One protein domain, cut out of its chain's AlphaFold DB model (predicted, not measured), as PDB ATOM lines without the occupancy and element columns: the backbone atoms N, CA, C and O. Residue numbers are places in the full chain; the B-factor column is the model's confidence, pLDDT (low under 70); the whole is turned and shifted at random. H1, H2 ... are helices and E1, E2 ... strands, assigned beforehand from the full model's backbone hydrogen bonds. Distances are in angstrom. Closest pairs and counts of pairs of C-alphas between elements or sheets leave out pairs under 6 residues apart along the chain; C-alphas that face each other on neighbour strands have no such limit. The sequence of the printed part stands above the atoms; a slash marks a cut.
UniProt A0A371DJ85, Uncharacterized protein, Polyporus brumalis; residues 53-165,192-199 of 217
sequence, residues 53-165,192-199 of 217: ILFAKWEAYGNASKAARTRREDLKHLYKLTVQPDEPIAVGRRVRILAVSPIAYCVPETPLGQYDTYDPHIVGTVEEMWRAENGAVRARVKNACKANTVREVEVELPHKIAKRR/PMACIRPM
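This is residues 53 to 165 and 192 to 199 of the 217 residues of an uncharacterized protein of Polyporus brumalis (UniProt A0A371DJ85). Look first for a closed barrel of six strands, with E1, E2, E6, E5, E4 and E3 round the ring and back to E1. E7 adds a short strand beside residues 114 to 116 of E4, near the loop of the E3-E4 hairpin, while the short helix H1 lies in the loop between E1 and E2, its centre the farthest of the elements from the mean of the C-alphas, at 21.9 A. The printed part has 121 residues, with one named helix and seven named strands in the order E1 H1 E2 E3 E4 E5 E6 E7; the sheet is mixed and the class is mostly strand. The whole is compact, with a radius of gyration of the C-alphas of 14.7 A and spans of 43 by 36 by 26 A.

Find C-alpha 53 at (22.468, 2.118, 42.776); from there E1 runs through residue 61, 21.2 A, and bends by 64 degrees at residue 57. H1 is residues 66 to 70, and E2 is residues 75 to 81, 19.3 A. E3 follows at residues 94 to 102, 26.1 A. At C-alpha 114, (10.480, 0.492, 56.087), begins E4, the longest strand, which runs to residue 131, 28.6 A, and bends by 111 degrees at residue 127. E5 is residues 137 to 143, 19.0 A, E6 residues 150 to 157, 19.6 A, and E7 residues 195 to 197, ending at C-alpha 197, (11.503, -4.338, 49.980).

Start at E1, which is antiparallel to E2, with N 57 and O 80 2.8 A apart. E2 is parallel to E6, with N 79 and O 154 at 2.8 A. E3, E4, E5 and E6 make a meander, each strand the antiparallel neighbour of the one before, in three hairpins: look at N 99 and O 118, 2.9 A, N 127 and O 140, 2.8 A, and N 141 and O 153, 2.8 A. E3 and E1, parallel, close the barrel, with N 54 and O 96 at 2.8 A. The pairing of E4 is staggered: residues 114 to 116 pair with E7, parallel, with N 115 and O 195 at 2.9 A, and residues 124 to 131 pair with E5. H1 is not on the barrel, but only just, with 4 pairs of C-alphas within 10 A; its closest C-alphas to E2 are those of Arg 69 and Leu 75, 7.6 A. In H1, 0 of 1 O i to N i+4 pairs and 1 of 2 O i to N i+3 pairs are within hydrogen-bond range.

The two C-alphas farthest apart are those of Glu 109 and Arg 165, 43.6 A. Residues 166 to 191 are not printed; C-alphas 165 and 192 stand 24.4 A apart across the cut. The links E2 to E3 and E3 to E4 are long. Look for pLDDT under 70 at residues 64 to 74, 163 to 165 and 192 to 193.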
ATOM      1  N   ILE A  53      23.886   2.093  42.400       95.44
ATOM      2  CA  ILE A  53      22.468   2.118  42.776       95.44
ATOM      3  C   ILE A  53      22.266   3.090  43.937       95.44
ATOM      4  O   ILE A  53      22.870   2.946  44.993       95.44
ATOM      5  N   LEU A  54      21.383   4.068  43.746       95.88
ATOM      6  CA  LEU A  54      21.023   5.054  44.760       95.88
ATOM      7  C   LEU A  54      19.572   4.847  45.184       95.88
ATOM      8  O   LEU A  54      18.666   4.984  44.362       95.88
ATOM      9  N   PHE A  55      19.348   4.568  46.467       95.62
ATOM     10  CA  PHE A  55      18.009   4.540  47.051       95.62
ATOM     11  C   PHE A  55      17.665   5.923  47.589       95.62
ATOM     12  O   PHE A  55      18.258   6.388  48.569       95.62
ATOM     13  N   ALA A  56      16.728   6.599  46.933       96.38
ATOM     14  CA  ALA A  56      16.426   7.988  47.241       96.38
ATOM     15  C   ALA A  56      14.923   8.257  47.267       96.38
ATOM     16  O   ALA A  56      14.165   7.775  46.428       96.38
ATOM     17  N   LYS A  57      14.479   9.039  48.245       95.81
ATOM     18  CA  LYS A  57      13.089   9.456  48.391       95.81
ATOM     19  C   LYS A  57      12.830  10.644  47.478       95.81
ATOM     20  O   LYS A  57      13.613  11.589  47.472       95.81
ATOM     21  N   TRP A  58      11.750  10.605  46.705       95.75
ATOM     22  CA  TRP A  58      11.312  11.780  45.952       95.75
ATOM     23  C   TRP A  58      10.747  12.827  46.919       95.75
ATOM     24  O   TRP A  58       9.902  12.500  47.751       95.75
ATOM     25  N   GLU A  59      11.220  14.069  46.817       94.56
ATOM     26  CA  GLU A  59      10.777  15.170  47.684       94.56
ATOM     27  C   GLU A  59       9.871  16.142  46.927       94.56
ATOM     28  O   GLU A  59       8.799  16.505  47.406       94.56
ATOM     29  N   ALA A  60      10.291  16.574  45.734       93.31
ATOM     30  CA  ALA A  60       9.566  17.589  44.982       93.31
ATOM     31  C   ALA A  60       9.950  17.620  43.499       93.31
ATOM     32  O   ALA A  60      10.920  17.007  43.042       93.31
ATOM     33  N   TYR A  61       9.202  18.413  42.737       90.75
ATOM     34  CA  TYR A  61       9.676  18.928  41.458       90.75
ATOM     35  C   TYR A  61      10.662  20.069  41.712       90.75
ATOM     36  O   TYR A  61      10.405  20.953  42.529       90.75
ATOM     37  N   GLY A  62      11.784  20.061  40.999       84.75
ATOM     38  CA  GLY A  62      12.702  21.188  40.987       84.75
ATOM     39  C   GLY A  62      12.033  22.419  40.380       84.75
ATOM     40  O   GLY A  62      11.088  22.307  39.592       84.75
ATOM     41  N   ASN A  63      12.546  23.600  40.724       73.56
ATOM     42  CA  ASN A  63      12.140  24.853  40.095       73.56
ATOM     43  C   ASN A  63      12.606  24.858  38.633       73.56
ATOM     44  O   ASN A  63      13.634  25.434  38.291       73.56
ATOM     45  N   ALA A  64      11.852  24.196  37.759       60.66
ATOM     46  CA  ALA A  64      11.903  24.479  36.338       60.66
ATOM     47  C   ALA A  64      11.552  25.965  36.181       60.66
ATOM     48  O   ALA A  64      10.562  26.435  36.756       60.66
ATOM     49  N   SER A  65      12.368  26.720  35.441       58.81
ATOM     50  CA  SER A  65      12.022  28.100  35.088       58.81
ATOM     51  C   SER A  65      10.593  28.138  34.520       58.81
ATOM     52  O   SER A  65      10.111  27.155  33.951       58.81
ATOM     53  N   LYS A  66       9.869  29.259  34.655       53.59
ATOM     54  CA  LYS A  66       8.505  29.358  34.089       53.59
ATOM     55  C   LYS A  66       8.472  28.997  32.593       53.59
ATOM     56  O   LYS A  66       7.479  28.442  32.143       53.59
ATOM     57  N   ALA A  67       9.565  29.240  31.863       54.97
ATOM     58  CA  ALA A  67       9.742  28.829  30.469       54.97
ATOM     59  C   ALA A  67       9.940  27.307  30.299       54.97
ATOM     60  O   ALA A  67       9.382  26.715  29.377       54.97
ATOM     61  N   ALA A  68      10.677  26.668  31.211       52.94
ATOM     62  CA  ALA A  68      10.867  25.218  31.261       52.94
ATOM     63  C   ALA A  68       9.589  24.462  31.667       52.94
ATOM     64  O   ALA A  68       9.403  23.322  31.268       52.94
ATOM     65  N   ARG A  69       8.646  25.080  32.395       54.50
ATOM     66  CA  ARG A  69       7.331  24.456  32.664       54.50
ATOM     67  C   ARG A  69       6.477  24.279  31.406       54.50
ATOM     68  O   ARG A  69       5.669  23.355  31.350       54.50
ATOM     69  N   THR A  70       6.637  25.150  30.413       57.62
ATOM     70  CA  THR A  70       5.837  25.120  29.179       57.62
ATOM     71  C   THR A  70       6.324  24.051  28.203       57.62
ATOM     72  O   THR A  70       5.542  23.536  27.407       57.62
ATOM     73  N   ARG A  71       7.606  23.675  28.276       61.75
ATOM     74  CA  ARG A  71       8.167  22.560  27.516       61.75
ATOM     75  C   ARG A  71       8.262  21.361  28.449       61.75
ATOM     76  O   ARG A  71       9.081  21.343  29.352       61.75
ATOM     77  N   ARG A  72       7.479  20.306  28.198       60.06
ATOM     78  CA  ARG A  72       7.576  19.002  28.905       60.06
ATOM     79  C   ARG A  72       8.993  18.392  28.929       60.06
ATOM     80  O   ARG A  72       9.197  17.349  29.540       60.06
ATOM     81  N   GLU A  73       9.930  19.004  28.220       61.38
ATOM     82  CA  GLU A  73      11.279  18.551  27.945       61.38
ATOM     83  C   GLU A  73      12.257  18.810  29.094       61.38
ATOM     84  O   GLU A  73      13.292  18.163  29.095       61.38
ATOM     85  N   ASP A  74      11.917  19.632  30.096       69.69
ATOM     86  CA  ASP A  74      12.859  20.057  31.149       69.69
ATOM     87  C   ASP A  74      12.360  19.743  32.573       69.69
ATOM     88  O   ASP A  74      12.535  20.525  33.514       69.69
ATOM     89  N   LEU A  75      11.696  18.595  32.765       86.94
ATOM     90  CA  LEU A  75      11.301  18.184  34.112       86.94
ATOM     91  C   LEU A  75      12.536  17.833  34.946       86.94
ATOM     92  O   LEU A  75      13.327  16.951  34.594       86.94
ATOM     93  N   LYS A  76      12.640  18.517  36.085       92.56
ATOM     94  CA  LYS A  76      13.666  18.321  37.101       92.56
ATOM     95  C   LYS A  76      13.038  17.755  38.362       92.56
ATOM     96  O   LYS A  76      12.048  18.301  38.848       92.56
ATOM     97  N   HIS A  77      13.584  16.670  38.894       95.44
ATOM     98  CA  HIS A  77      13.120  16.086  40.155       95.44
ATOM     99  C   HIS A  77      14.154  16.299  41.258       95.44
ATOM    100  O   HIS A  77      15.354  16.232  41.002       95.44
ATOM    101  N   LEU A  78      13.679  16.522  42.480       95.88
ATOM    102  CA  LEU A  78      14.501  16.571  43.682       95.88
ATOM    103  C   LEU A  78      14.295  15.279  44.470       95.88
ATOM    104  O   LEU A  78      13.158  14.894  44.760       95.88
ATOM    105  N   TYR A  79      15.396  14.624  44.805       97.19
ATOM    106  CA  TYR A  79      15.421  13.433  45.639       97.19
ATOM    107  C   TYR A  79      16.330  13.649  46.844       97.19
ATOM    108  O   TYR A  79      17.318  14.375  46.763       97.19
ATOM    109  N   LYS A  80      16.033  12.958  47.942       95.56
ATOM    110  CA  LYS A  80      16.887  12.874  49.126       95.56
ATOM    111  C   LYS A  80      17.413  11.453  49.283       95.56
ATOM    112  O   LYS A  80      16.627  10.505  49.335       95.56
ATOM    113  N   LEU A  81      18.734  11.290  49.348       95.38
ATOM    114  CA  LEU A  81      19.348   9.983  49.565       95.38
ATOM    115  C   LEU A  81      18.880   9.409  50.908       95.38
ATOM    116  O   LEU A  81      18.915  10.094  51.927       95.38
ATOM    117  N   THR A  82      18.394   8.170  50.890       93.06
ATOM    118  CA  THR A  82      17.806   7.517  52.072       93.06
ATOM    119  C   THR A  82      18.696   6.405  52.611       93.06
ATOM    120  O   THR A  82      18.742   6.201  53.819       93.06
ATOM    121  N   VAL A  83      19.432   5.716  51.736       91.25
ATOM    122  CA  VAL A  83      20.375   4.657  52.119       91.25
ATOM    123  C   VAL A  83      21.761   4.997  51.605       91.25
ATOM    124  O   VAL A  83      21.911   5.490  50.486       91.25
ATOM    125  N   GLN A  84      22.767   4.749  52.440       91.56
ATOM    126  CA  GLN A  84      24.160   4.955  52.078       91.56
ATOM    127  C   GLN A  84      24.558   3.988  50.949       91.56
ATOM    128  O   GLN A  84      24.356   2.781  51.101       91.56
ATOM    129  N   PRO A  85      25.099   4.487  49.824       92.06
ATOM    130  CA  PRO A  85      25.617   3.624  48.773       92.06
ATOM    131  C   PRO A  85      26.882   2.890  49.235       92.06
ATOM    132  O   PRO A  85      27.602   3.346  50.125       92.06
ATOM    133  N   ASP A  86      27.154   1.766  48.586       88.00
ATOM    134  CA  ASP A  86      28.359   0.949  48.731       88.00
ATOM    135  C   ASP A  86      29.625   1.660  48.227       88.00
ATOM    136  O   ASP A  86      30.708   1.472  48.780       88.00
ATOM    137  N   GLU A  87      29.482   2.525  47.221       90.31
ATOM    138  CA  GLU A  87      30.559   3.365  46.695       90.31
ATOM    139  C   GLU A  87      30.274   4.867  46.907       90.31
ATOM    140  O   GLU A  87      29.120   5.302  46.826       90.31
ATOM    141  N   PRO A  88      31.311   5.707  47.101       90.75
ATOM    142  CA  PRO A  88      31.155   7.157  47.095       90.75
ATOM    143  C   PRO A  88      30.564   7.677  45.780       90.75
ATOM    144  O   PRO A  88      30.898   7.219  44.683       90.75
ATOM    145  N   ILE A  89      29.721   8.704  45.882       92.56
ATOM    146  CA  ILE A  89      29.149   9.377  44.714       92.56
ATOM    147  C   ILE A  89      30.143  10.435  44.237       92.56
ATOM    148  O   ILE A  89      30.523  11.315  45.004       92.56
ATOM    149  N   ALA A  90      30.530  10.367  42.963       92.06
ATOM    150  CA  ALA A  90      31.481  11.291  42.350       92.06
ATOM    151  C   ALA A  90      31.002  11.778  40.975       92.06
ATOM    152  O   ALA A  90      30.265  11.080  40.273       92.06
ATOM    153  N   VAL A  91      31.466  12.961  40.562       94.44
ATOM    154  CA  VAL A  91      31.243  13.494  39.207       94.44
ATOM    155  C   VAL A  91      31.793  12.520  38.158       94.44
ATOM    156  O   VAL A  91      32.872  11.953  38.315       94.44
ATOM    157  N   GLY A  92      31.030  12.296  37.089       93.62
ATOM    158  CA  GLY A  92      31.312  11.314  36.044       93.62
ATOM    159  C   GLY A  92      30.839   9.893  36.369       93.62
ATOM    160  O   GLY A  92      30.778   9.055  35.465       93.62
ATOM    161  N   ARG A  93      30.443   9.598  37.618       94.19
ATOM    162  CA  ARG A  93      29.921   8.275  37.981       94.19
ATOM    163  C   ARG A  93      28.556   8.058  37.337       94.19
ATOM    164  O   ARG A  93      27.651   8.890  37.434       94.19
ATOM    165  N   ARG A  94      28.396   6.896  36.700       95.25
ATOM    166  CA  ARG A  94      27.096   6.424  36.223       95.25
ATOM    167  C   ARG A  94      26.282   5.895  37.398       95.25
ATOM    168  O   ARG A  94      26.789   5.055  38.142       95.25
ATOM    169  N   VAL A  95      25.041   6.351  37.530       96.31
ATOM    170  CA  VAL A  95      24.134   6.032  38.640       96.31
ATOM    171  C   VAL A  95      22.768   5.561  38.132       96.31
ATOM    172  O   VAL A  95      22.336   5.929  37.035       96.31
ATOM    173  N   ARG A  96      22.074   4.759  38.941       95.88
ATOM    174  CA  ARG A  96      20.665   4.378  38.778       95.88
ATOM    175  C   ARG A  96      19.930   4.730  40.061       95.88
ATOM    176  O   ARG A  96      20.312   4.260  41.125       95.88
ATOM    177  N   ILE A  97      18.884   5.541  39.957       96.75
ATOM    178  CA  ILE A  97      18.079   5.914  41.122       96.75
ATOM    179  C   ILE A  97      16.908   4.946  41.224       96.75
ATOM    180  O   ILE A  97      16.102   4.854  40.299       96.75
ATOM    181  N   LEU A  98      16.818   4.251  42.354       95.75
ATOM    182  CA  LEU A  98      15.628   3.533  42.785       95.75
ATOM    183  C   LEU A  98      14.903   4.417  43.791       95.75
ATOM    184  O   LEU A  98      15.441   4.775  44.842       95.75
ATOM    185  N   ALA A  99      13.692   4.817  43.431       96.06
ATOM    186  CA  ALA A  99      12.905   5.676  44.284       96.06
ATOM    187  C   ALA A  99      12.342   4.859  45.450       96.06
ATOM    188  O   ALA A  99      11.935   3.713  45.256       96.06
ATOM    189  N   VAL A 100      12.325   5.443  46.647       95.75
ATOM    190  CA  VAL A 100      11.751   4.809  47.840       95.75
ATOM    191  C   VAL A 100      10.495   5.534  48.306       95.75
ATOM    192  O   VAL A 100      10.429   6.766  48.289       95.75
ATOM    193  N   SER A 101       9.510   4.766  48.763       93.62
ATOM    194  CA  SER A 101       8.294   5.266  49.410       93.62
ATOM    195  C   SER A 101       8.048   4.527  50.726       93.62
ATOM    196  O   SER A 101       8.186   3.302  50.750       93.62
ATOM    197  N   PRO A 102       7.669   5.221  51.815       92.12
ATOM    198  CA  PRO A 102       7.267   4.570  53.055       92.12
ATOM    199  C   PRO A 102       6.158   3.541  52.819       92.12
ATOM    200  O   PRO A 102       5.132   3.854  52.217       92.12
ATOM    201  N   ILE A 103       6.338   2.332  53.344       91.19
ATOM    202  CA  ILE A 103       5.340   1.254  53.223       91.19
ATOM    203  C   ILE A 103       4.037   1.620  53.936       91.19
ATOM    204  O   ILE A 103       2.954   1.234  53.494       91.19
ATOM    205  N   ALA A 104       4.140   2.422  54.998       89.06
ATOM    206  CA  ALA A 104       3.013   2.931  55.769       89.06
ATOM    207  C   ALA A 104       1.946   3.644  54.912       89.06
ATOM    208  O   ALA A 104       0.799   3.743  55.330       89.06
ATOM    209  N   TYR A 105       2.284   4.103  53.699       87.81
ATOM    210  CA  TYR A 105       1.305   4.672  52.768       87.81
ATOM    211  C   TYR A 105       0.311   3.647  52.212       87.81
ATOM    212  O   TYR A 105      -0.807   4.017  51.863       87.81
ATOM    213  N   CYS A 106       0.697   2.375  52.126       87.69
ATOM    214  CA  CYS A 106      -0.174   1.293  51.665       87.69
ATOM    215  C   CYS A 106      -0.607   0.364  52.803       87.69
ATOM    216  O   CYS A 106      -1.678  -0.230  52.723       87.69
ATOM    217  N   VAL A 107       0.224   0.226  53.839       92.44
ATOM    218  CA  VAL A 107      -0.015  -0.644  54.999       92.44
ATOM    219  C   VAL A 107       0.314   0.144  56.273       92.44
ATOM    220  O   VAL A 107       1.459   0.080  56.736       92.44
ATOM    221  N   PRO A 108      -0.641   0.928  56.813       92.75
ATOM    222  CA  PRO A 108      -0.411   1.871  57.914       92.75
ATOM    223  C   PRO A 108       0.169   1.254  59.191       92.75
ATOM    224  O   PRO A 108       0.833   1.947  59.955       92.75
ATOM    225  N   GLU A 109      -0.034  -0.045  59.412       93.94
ATOM    226  CA  GLU A 109       0.474  -0.790  60.568       93.94
ATOM    227  C   GLU A 109       1.980  -1.094  60.476       93.94
ATOM    228  O   GLU A 109       2.574  -1.634  61.411       93.94
ATOM    229  N   THR A 110       2.619  -0.773  59.347       90.38
ATOM    230  CA  THR A 110       4.044  -1.038  59.135       90.38
ATOM    231  C   THR A 110       4.909  -0.076  59.956       90.38
ATOM    232  O   THR A 110       4.690   1.136  59.895       90.38
ATOM    233  N   PRO A 111       5.942  -0.571  60.668       89.50
ATOM    234  CA  PRO A 111       6.891   0.281  61.375       89.50
ATOM    235  C   PRO A 111       7.523   1.360  60.487       89.50
ATOM    236  O   PRO A 111       7.773   1.156  59.295       89.50
ATOM    237  N   LEU A 112       7.845   2.502  61.096       86.94
ATOM    238  CA  LEU A 112       8.603   3.563  60.435       86.94
ATOM    239  C   LEU A 112       9.984   3.051  59.987       86.94
ATOM    240  O   LEU A 112      10.554   2.142  60.587       86.94
ATOM    241  N   GLY A 113      10.527   3.643  58.921       85.75
ATOM    242  CA  GLY A 113      11.836   3.256  58.376       85.75
ATOM    243  C   GLY A 113      11.817   2.023  57.466       85.75
ATOM    244  O   GLY A 113      12.879   1.570  57.034       85.75
ATOM    245  N   GLN A 114      10.635   1.491  57.141       90.88
ATOM    246  CA  GLN A 114      10.480   0.492  56.087       90.88
ATOM    247  C   GLN A 114       9.990   1.145  54.790       90.88
ATOM    248  O   GLN A 114       9.018   1.912  54.784       90.88
ATOM    249  N   TYR A 115      10.651   0.816  53.683       92.69
ATOM    250  CA  TYR A 115      10.391   1.411  52.380       92.69
ATOM    251  C   TYR A 115      10.155   0.347  51.308       92.69
ATOM    252  O   TYR A 115      10.862  -0.659  51.238       92.69
ATOM    253  N   ASP A 116       9.191   0.612  50.432       93.38
ATOM    254  CA  ASP A 116       9.088  -0.063  49.145       93.38
ATOM    255  C   ASP A 116       9.911   0.721  48.124       93.38
ATOM    256  O   ASP A 116      10.039   1.947  48.205       93.38
ATOM    257  N   THR A 117      10.481   0.008  47.158       94.00
ATOM    258  CA  THR A 117      11.198   0.623  46.035       94.00
ATOM    259  C   THR A 117      10.388   0.572  44.759       94.00
ATOM    260  O   THR A 117       9.641  -0.369  44.524       94.00
ATOM    261  N   TYR A 118      10.582   1.553  43.890       92.06
ATOM    262  CA  TYR A 118      10.111   1.509  42.513       92.06
ATOM    263  C   TYR A 118      11.174   2.091  41.578       92.06
ATOM    264  O   TYR A 118      12.024   2.881  41.988       92.06
ATOM    265  N   ASP A 119      11.152   1.677  40.310       92.62
ATOM    266  CA  ASP A 119      12.080   2.178  39.294       92.62
ATOM    267  C   ASP A 119      11.442   3.373  38.559       92.62
ATOM    268  O   ASP A 119      10.519   3.173  37.767       92.62
ATOM    269  N   PRO A 120      11.899   4.621  38.784       93.19
ATOM    270  CA  PRO A 120      11.439   5.796  38.044       93.19
ATOM    271  C   PRO A 120      12.068   5.908  36.646       93.19
ATOM    272  O   PRO A 120      11.877   6.916  35.970       93.19
ATOM    273  N   HIS A 121      12.854   4.918  36.211       92.50
ATOM    274  CA  HIS A 121      13.614   4.896  34.964       92.50
ATOM    275  C   HIS A 121      14.631   6.043  34.882       92.50
ATOM    276  O   HIS A 121      14.793   6.671  33.828       92.50
ATOM    277  N   ILE A 122      15.306   6.332  35.997       94.56
ATOM    278  CA  ILE A 122      16.391   7.314  36.070       94.56
ATOM    279  C   ILE A 122      17.718   6.558  36.088       94.56
ATOM    280  O   ILE A 122      18.127   5.997  37.105       94.56
ATOM    281  N   VAL A 123      18.397   6.562  34.942       95.12
ATOM    282  CA  VAL A 123      19.744   6.005  34.780       95.12
ATOM    283  C   VAL A 123      20.572   7.059  34.072       95.12
ATOM    284  O   VAL A 123      20.252   7.432  32.945       95.12
ATOM    285  N   GLY A 124      21.617   7.557  34.720       95.38
ATOM    286  CA  GLY A 124      22.295   8.770  34.281       95.38
ATOM    287  C   GLY A 124      23.729   8.886  34.763       95.38
ATOM    288  O   GLY A 124      24.284   7.945  35.328       95.38
ATOM    289  N   THR A 125      24.315  10.053  34.535       96.38
ATOM    290  CA  THR A 125      25.671  10.387  34.981       96.38
ATOM    291  C   THR A 125      25.609  11.595  35.904       96.38
ATOM    292  O   THR A 125      24.871  12.541  35.625       96.38
ATOM    293  N   VAL A 126      26.371  11.561  36.998       96.56
ATOM    294  CA  VAL A 126      26.568  12.726  37.871       96.56
ATOM    295  C   VAL A 126      27.388  13.764  37.105       96.56
ATOM    296  O   VAL A 126      28.549  13.516  36.790       96.56
ATOM    297  N   GLU A 127      26.799  14.906  36.772       96.25
ATOM    298  CA  GLU A 127      27.489  15.977  36.040       96.25
ATOM    299  C   GLU A 127      28.150  16.989  36.969       96.25
ATOM    300  O   GLU A 127      29.199  17.531  36.639       96.25
ATOM    301  N   GLU A 128      27.540  17.258  38.120       94.75
ATOM    302  CA  GLU A 128      27.976  18.328  39.012       94.75
ATOM    303  C   GLU A 128      27.627  17.993  40.461       94.75
ATOM    304  O   GLU A 128      26.605  17.358  40.727       94.75
ATOM    305  N   MET A 129      28.473  18.430  41.395       94.44
ATOM    306  CA  MET A 129      28.222  18.343  42.832       94.44
ATOM    307  C   MET A 129      28.581  19.669  43.505       94.44
ATOM    308  O   MET A 129      29.668  20.203  43.283       94.44
ATOM    309  N   TRP A 130      27.696  20.192  44.351       93.94
ATOM    310  CA  TRP A 130      27.894  21.465  45.051       93.94
ATOM    311  C   TRP A 130      27.319  21.424  46.465       93.94
ATOM    312  O   TRP A 130      26.449  20.610  46.773       93.94
ATOM    313  N   ARG A 131      27.806  22.309  47.338       91.06
ATOM    314  CA  ARG A 131      27.242  22.486  48.679       91.06
ATOM    315  C   ARG A 131      26.066  23.461  48.596       91.06
ATOM    316  O   ARG A 131      26.192  24.529  48.005       91.06
ATOM    317  N   ALA A 132      24.926  23.077  49.153       89.31
ATOM    318  CA  ALA A 132      23.768  23.943  49.313       89.31
ATOM    319  C   ALA A 132      23.923  24.829  50.562       89.31
ATOM    320  O   ALA A 132      24.720  24.539  51.452       89.31
ATOM    321  N   GLU A 133      23.134  25.901  50.640       86.25
ATOM    322  CA  GLU A 133      23.167  26.866  51.753       86.25
ATOM    323  C   GLU A 133      22.897  26.217  53.119       86.25
ATOM    324  O   GLU A 133      23.452  26.636  54.129       86.25
ATOM    325  N   ASN A 134      22.110  25.138  53.150       84.38
ATOM    326  CA  ASN A 134      21.830  24.353  54.356       84.38
ATOM    327  C   ASN A 134      22.979  23.407  54.767       84.38
ATOM    328  O   ASN A 134      22.792  22.547  55.624       84.38
ATOM    329  N   GLY A 135      24.139  23.496  54.112       85.69
ATOM    330  CA  GLY A 135      25.306  22.657  54.371       85.69
ATOM    331  C   GLY A 135      25.257  21.265  53.733       85.69
ATOM    332  O   GLY A 135      26.299  20.606  53.684       85.69
ATOM    333  N   ALA A 136      24.109  20.829  53.201       89.00
ATOM    334  CA  ALA A 136      23.983  19.560  52.488       89.00
ATOM    335  C   ALA A 136      24.731  19.603  51.148       89.00
ATOM    336  O   ALA A 136      24.945  20.669  50.570       89.00
ATOM    337  N   VAL A 137      25.113  18.440  50.622       93.38
ATOM    338  CA  VAL A 137      25.698  18.352  49.280       93.38
ATOM    339  C   VAL A 137      24.612  17.946  48.298       93.38
ATOM    340  O   VAL A 137      23.829  17.048  48.573       93.38
ATOM    341  N   ARG A 138      24.546  18.592  47.138       95.44
ATOM    342  CA  ARG A 138      23.645  18.219  46.048       95.44
ATOM    343  C   ARG A 138      24.441  17.709  44.866       95.44
ATOM    344  O   ARG A 138      25.495  18.252  44.551       95.44
ATOM    345  N   ALA A 139      23.922  16.677  44.217       96.25
ATOM    346  CA  ALA A 139      24.467  16.120  42.989       96.25
ATOM    347  C   ALA A 139      23.446  16.259  41.855       96.25
ATOM    348  O   ALA A 139      22.327  15.758  41.979       96.25
ATOM    349  N   ARG A 140      23.827  16.893  40.737       96.56
ATOM    350  CA  ARG A 140      23.027  16.909  39.503       96.56
ATOM    351  C   ARG A 140      23.336  15.662  38.690       96.56
ATOM    352  O   ARG A 140      24.470  15.439  38.275       96.56
ATOM    353  N   VAL A 141      22.304  14.878  38.426       97.06
ATOM    354  CA  VAL A 141      22.332  13.687  37.583       97.06
ATOM    355  C   VAL A 141      21.591  13.986  36.290       97.06
ATOM    356  O   VAL A 141      20.399  14.300  36.304       97.06
ATOM    357  N   LYS A 142      22.279  13.828  35.161       96.00
ATOM    358  CA  LYS A 142      21.655  13.899  33.842       96.00
ATOM    359  C   LYS A 142      21.143  12.534  33.431       96.00
ATOM    360  O   LYS A 142      21.918  11.587  33.279       96.00
ATOM    361  N   ASN A 143      19.834  12.430  33.248       95.06
ATOM    362  CA  ASN A 143      19.180  11.185  32.888       95.06
ATOM    363  C   ASN A 143      19.470  10.827  31.424       95.06
ATOM    364  O   ASN A 143      19.187  11.596  30.507       95.06
ATOM    365  N   ALA A 144      19.997   9.626  31.193       93.56
ATOM    366  CA  ALA A 144      20.259   9.102  29.856       93.56
ATOM    367  C   ALA A 144      19.021   8.433  29.226       93.56
ATOM    368  O   ALA A 144      19.024   8.113  28.033       93.56
ATOM    369  N   CYS A 145      17.959   8.198  30.004       90.94
ATOM    370  CA  CYS A 145      16.733   7.581  29.516       90.94
ATOM    371  C   CYS A 145      15.926   8.551  28.639       90.94
ATOM    372  O   CYS A 145      15.229   9.437  29.131       90.94
ATOM    373  N   LYS A 146      15.970   8.355  27.316       87.44
ATOM    374  CA  LYS A 146      15.271   9.226  26.352       87.44
ATOM    375  C   LYS A 146      13.747   9.149  26.455       87.44
ATOM    376  O   LYS A 146      13.088  10.160  26.233       87.44
ATOM    377  N   ALA A 147      13.219   7.975  26.807       86.31
ATOM    378  CA  ALA A 147      11.786   7.737  26.987       86.31
ATOM    379  C   ALA A 147      11.235   8.326  28.298       86.31
ATOM    380  O   ALA A 147      10.023   8.383  28.473       86.31
ATOM    381  N   ASN A 148      12.108   8.740  29.222       88.50
ATOM    382  CA  ASN A 148      11.703   9.417  30.446       88.50
ATOM    383  C   ASN A 148      11.593  10.927  30.189       88.50
ATOM    384  O   ASN A 148      12.457  11.515  29.534       88.50
ATOM    385  N   THR A 149      10.534  11.551  30.697       88.81
ATOM    386  CA  THR A 149      10.329  13.004  30.625       88.81
ATOM    387  C   THR A 149      11.245  13.764  31.584       88.81
ATOM    388  O   THR A 149      11.565  14.921  31.332       88.81
ATOM    389  N   VAL A 150      11.709  13.116  32.656       91.50
ATOM    390  CA  VAL A 150      12.669  13.689  33.606       91.50
ATOM    391  C   VAL A 150      14.059  13.684  32.983       91.50
ATOM    392  O   VAL A 150      14.640  12.615  32.773       91.50
ATOM    393  N   ARG A 151      14.607  14.867  32.689       92.12
ATOM    394  CA  ARG A 151      15.954  15.012  32.102       92.12
ATOM    395  C   ARG A 151      17.036  15.197  33.141       92.12
ATOM    396  O   ARG A 151      18.142  14.693  32.961       92.12
ATOM    397  N   GLU A 152      16.702  15.870  34.230       94.62
ATOM    398  CA  GLU A 152      17.638  16.172  35.300       94.62
ATOM    399  C   GLU A 152      17.072  15.771  36.647       94.62
ATOM    400  O   GLU A 152      15.871  15.852  36.916       94.62
ATOM    401  N   VAL A 153      17.975  15.350  37.516       96.44
ATOM    402  CA  VAL A 153      17.649  14.992  38.883       96.44
ATOM    403  C   VAL A 153      18.677  15.619  39.799       96.44
ATOM    404  O   VAL A 153      19.869  15.504  39.545       96.44
ATOM    405  N   GLU A 154      18.229  16.275  40.860       96.69
ATOM    406  CA  GLU A 154      19.110  16.619  41.972       96.69
ATOM    407  C   GLU A 154      18.912  15.615  43.090       96.69
ATOM    408  O   GLU A 154      17.781  15.338  43.491       96.69
ATOM    409  N   VAL A 155      20.020  15.088  43.591       97.12
ATOM    410  CA  VAL A 155      20.035  14.220  44.762       97.12
ATOM    411  C   VAL A 155      20.714  14.973  45.894       97.12
ATOM    412  O   VAL A 155      21.876  15.356  45.774       97.12
ATOM    413  N   GLU A 156      19.985  15.202  46.980       95.81
ATOM    414  CA  GLU A 156      20.529  15.716  48.230       95.81
ATOM    415  C   GLU A 156      21.217  14.581  48.996       95.81
ATOM    416  O   GLU A 156      20.645  13.507  49.207       95.81
ATOM    417  N   LEU A 157      22.464  14.834  49.379       92.88
ATOM    418  CA  LEU A 157      23.402  13.915  49.996       92.88
ATOM    419  C   LEU A 157      23.853  14.477  51.353       92.88
ATOM    420  O   LEU A 157      24.166  15.670  51.461       92.88
ATOM    421  N   PRO A 158      23.988  13.622  52.378       87.06
ATOM    422  CA  PRO A 158      24.741  13.971  53.573       87.06
ATOM    423  C   PRO A 158      26.200  14.260  53.214       87.06
ATOM    424  O   PRO A 158      26.807  13.551  52.407       87.06
ATOM    425  N   HIS A 159      26.784  15.267  53.860       78.31
ATOM    426  CA  HIS A 159      28.140  15.723  53.556       78.31
ATOM    427  C   HIS A 159      29.192  14.603  53.659       78.31
ATOM    428  O   HIS A 159      30.044  14.499  52.784       78.31
ATOM    429  N   LYS A 160      29.052  13.703  54.644       76.00
ATOM    430  CA  LYS A 160      29.960  12.568  54.907       76.00
ATOM    431  C   LYS A 160      30.112  11.590  53.722       76.00
ATOM    432  O   LYS A 160      31.090  10.852  53.661       76.00
ATOM    433  N   ILE A 161      29.149  11.554  52.796       77.38
ATOM    434  CA  ILE A 161      29.113  10.603  51.662       77.38
ATOM    435  C   ILE A 161      29.652  11.236  50.377       77.38
ATOM    436  O   ILE A 161      30.148  10.546  49.485       77.38
ATOM    437  N   ALA A 162      29.568  12.559  50.280       72.62
ATOM    438  CA  ALA A 162      30.069  13.302  49.145       72.62
ATOM    439  C   ALA A 162      31.560  13.589  49.334       72.62
ATOM    440  O   ALA A 162      31.936  14.670  49.774       72.62
ATOM    441  N   LYS A 163      32.415  12.626  48.990       65.56
ATOM    442  CA  LYS A 163      33.855  12.887  48.915       65.56
ATOM    443  C   LYS A 163      34.149  13.669  47.638       65.56
ATOM    444  O   LYS A 163      33.929  13.141  46.544       65.56
ATOM    445  N   ARG A 164      34.659  14.907  47.733       59.44
ATOM    446  CA  ARG A 164      35.319  15.487  46.556       59.44
ATOM    447  C   ARG A 164      36.579  14.687  46.283       59.44
ATOM    448  O   ARG A 164      37.241  14.191  47.187       59.44
ATOM    449  N   ARG A 165      36.939  14.615  45.004       55.25
ATOM    450  CA  ARG A 165      38.213  14.042  44.572       55.25
ATOM    451  C   ARG A 165      39.417  14.764  45.197       55.25
ATOM    452  O   ARG A 165      40.469  14.161  45.275       55.25
ATOM    453  N   PRO A 192      20.998   3.609  59.115       62.59
ATOM    454  CA  PRO A 192      21.912   2.586  58.610       62.59
ATOM    455  C   PRO A 192      21.193   1.258  58.321       62.59
ATOM    456  O   PRO A 192      21.736   0.399  57.637       62.59
ATOM    457  N   MET A 193      19.957   1.096  58.808       61.81
ATOM    458  CA  MET A 193      19.139  -0.105  58.633       61.81
ATOM    459  C   MET A 193      17.717   0.233  58.174       61.81
ATOM    460  O   MET A 193      16.739  -0.045  58.864       61.81
ATOM    461  N   ALA A 194      17.582   0.855  57.003       73.38
ATOM    462  CA  ALA A 194      16.288   0.910  56.334       73.38
ATOM    463  C   ALA A 194      15.958  -0.473  55.745       73.38
ATOM    464  O   ALA A 194      16.727  -1.014  54.947       73.38
ATOM    465  N   CYS A 195      14.810  -1.049  56.109       83.19
ATOM    466  CA  CYS A 195      14.329  -2.265  55.456       83.19
ATOM    467  C   CYS A 195      13.757  -1.880  54.090       83.19
ATOM    468  O   CYS A 195      12.710  -1.233  54.010       83.19
ATOM    469  N   ILE A 196      14.467  -2.247  53.025       85.44
ATOM    470  CA  ILE A 196      14.022  -2.040  51.650       85.44
ATOM    471  C   ILE A 196      13.404  -3.330  51.135       85.44
ATOM    472  O   ILE A 196      14.081  -4.353  51.022       85.44
ATOM    473  N   ARG A 197      12.133  -3.263  50.741       85.88
ATOM    474  CA  ARG A 197      11.503  -4.338  49.980       85.88
ATOM    475  C   ARG A 197      11.628  -4.032  48.486       85.88
ATOM    476  O   ARG A 197      11.139  -2.991  48.026       85.88
ATOM    477  N   PRO A 198      12.301  -4.892  47.704       79.50
ATOM    478  CA  PRO A 198      12.328  -4.736  46.262       79.50
ATOM    479  C   PRO A 198      10.926  -4.992  45.712       79.50
ATOM    480  O   PRO A 198      10.392  -6.095  45.848       79.50
ATOM    481  N   MET A 199      10.323  -3.990  45.071       77.19
ATOM    482  CA  MET A 199       9.139  -4.260  44.262       77.19
ATOM    483  C   MET A 199       9.601  -5.024  43.016       77.19
ATOM    484  O   MET A 199      10.520  -4.561  42.336       77.19
TER     485      MET A 199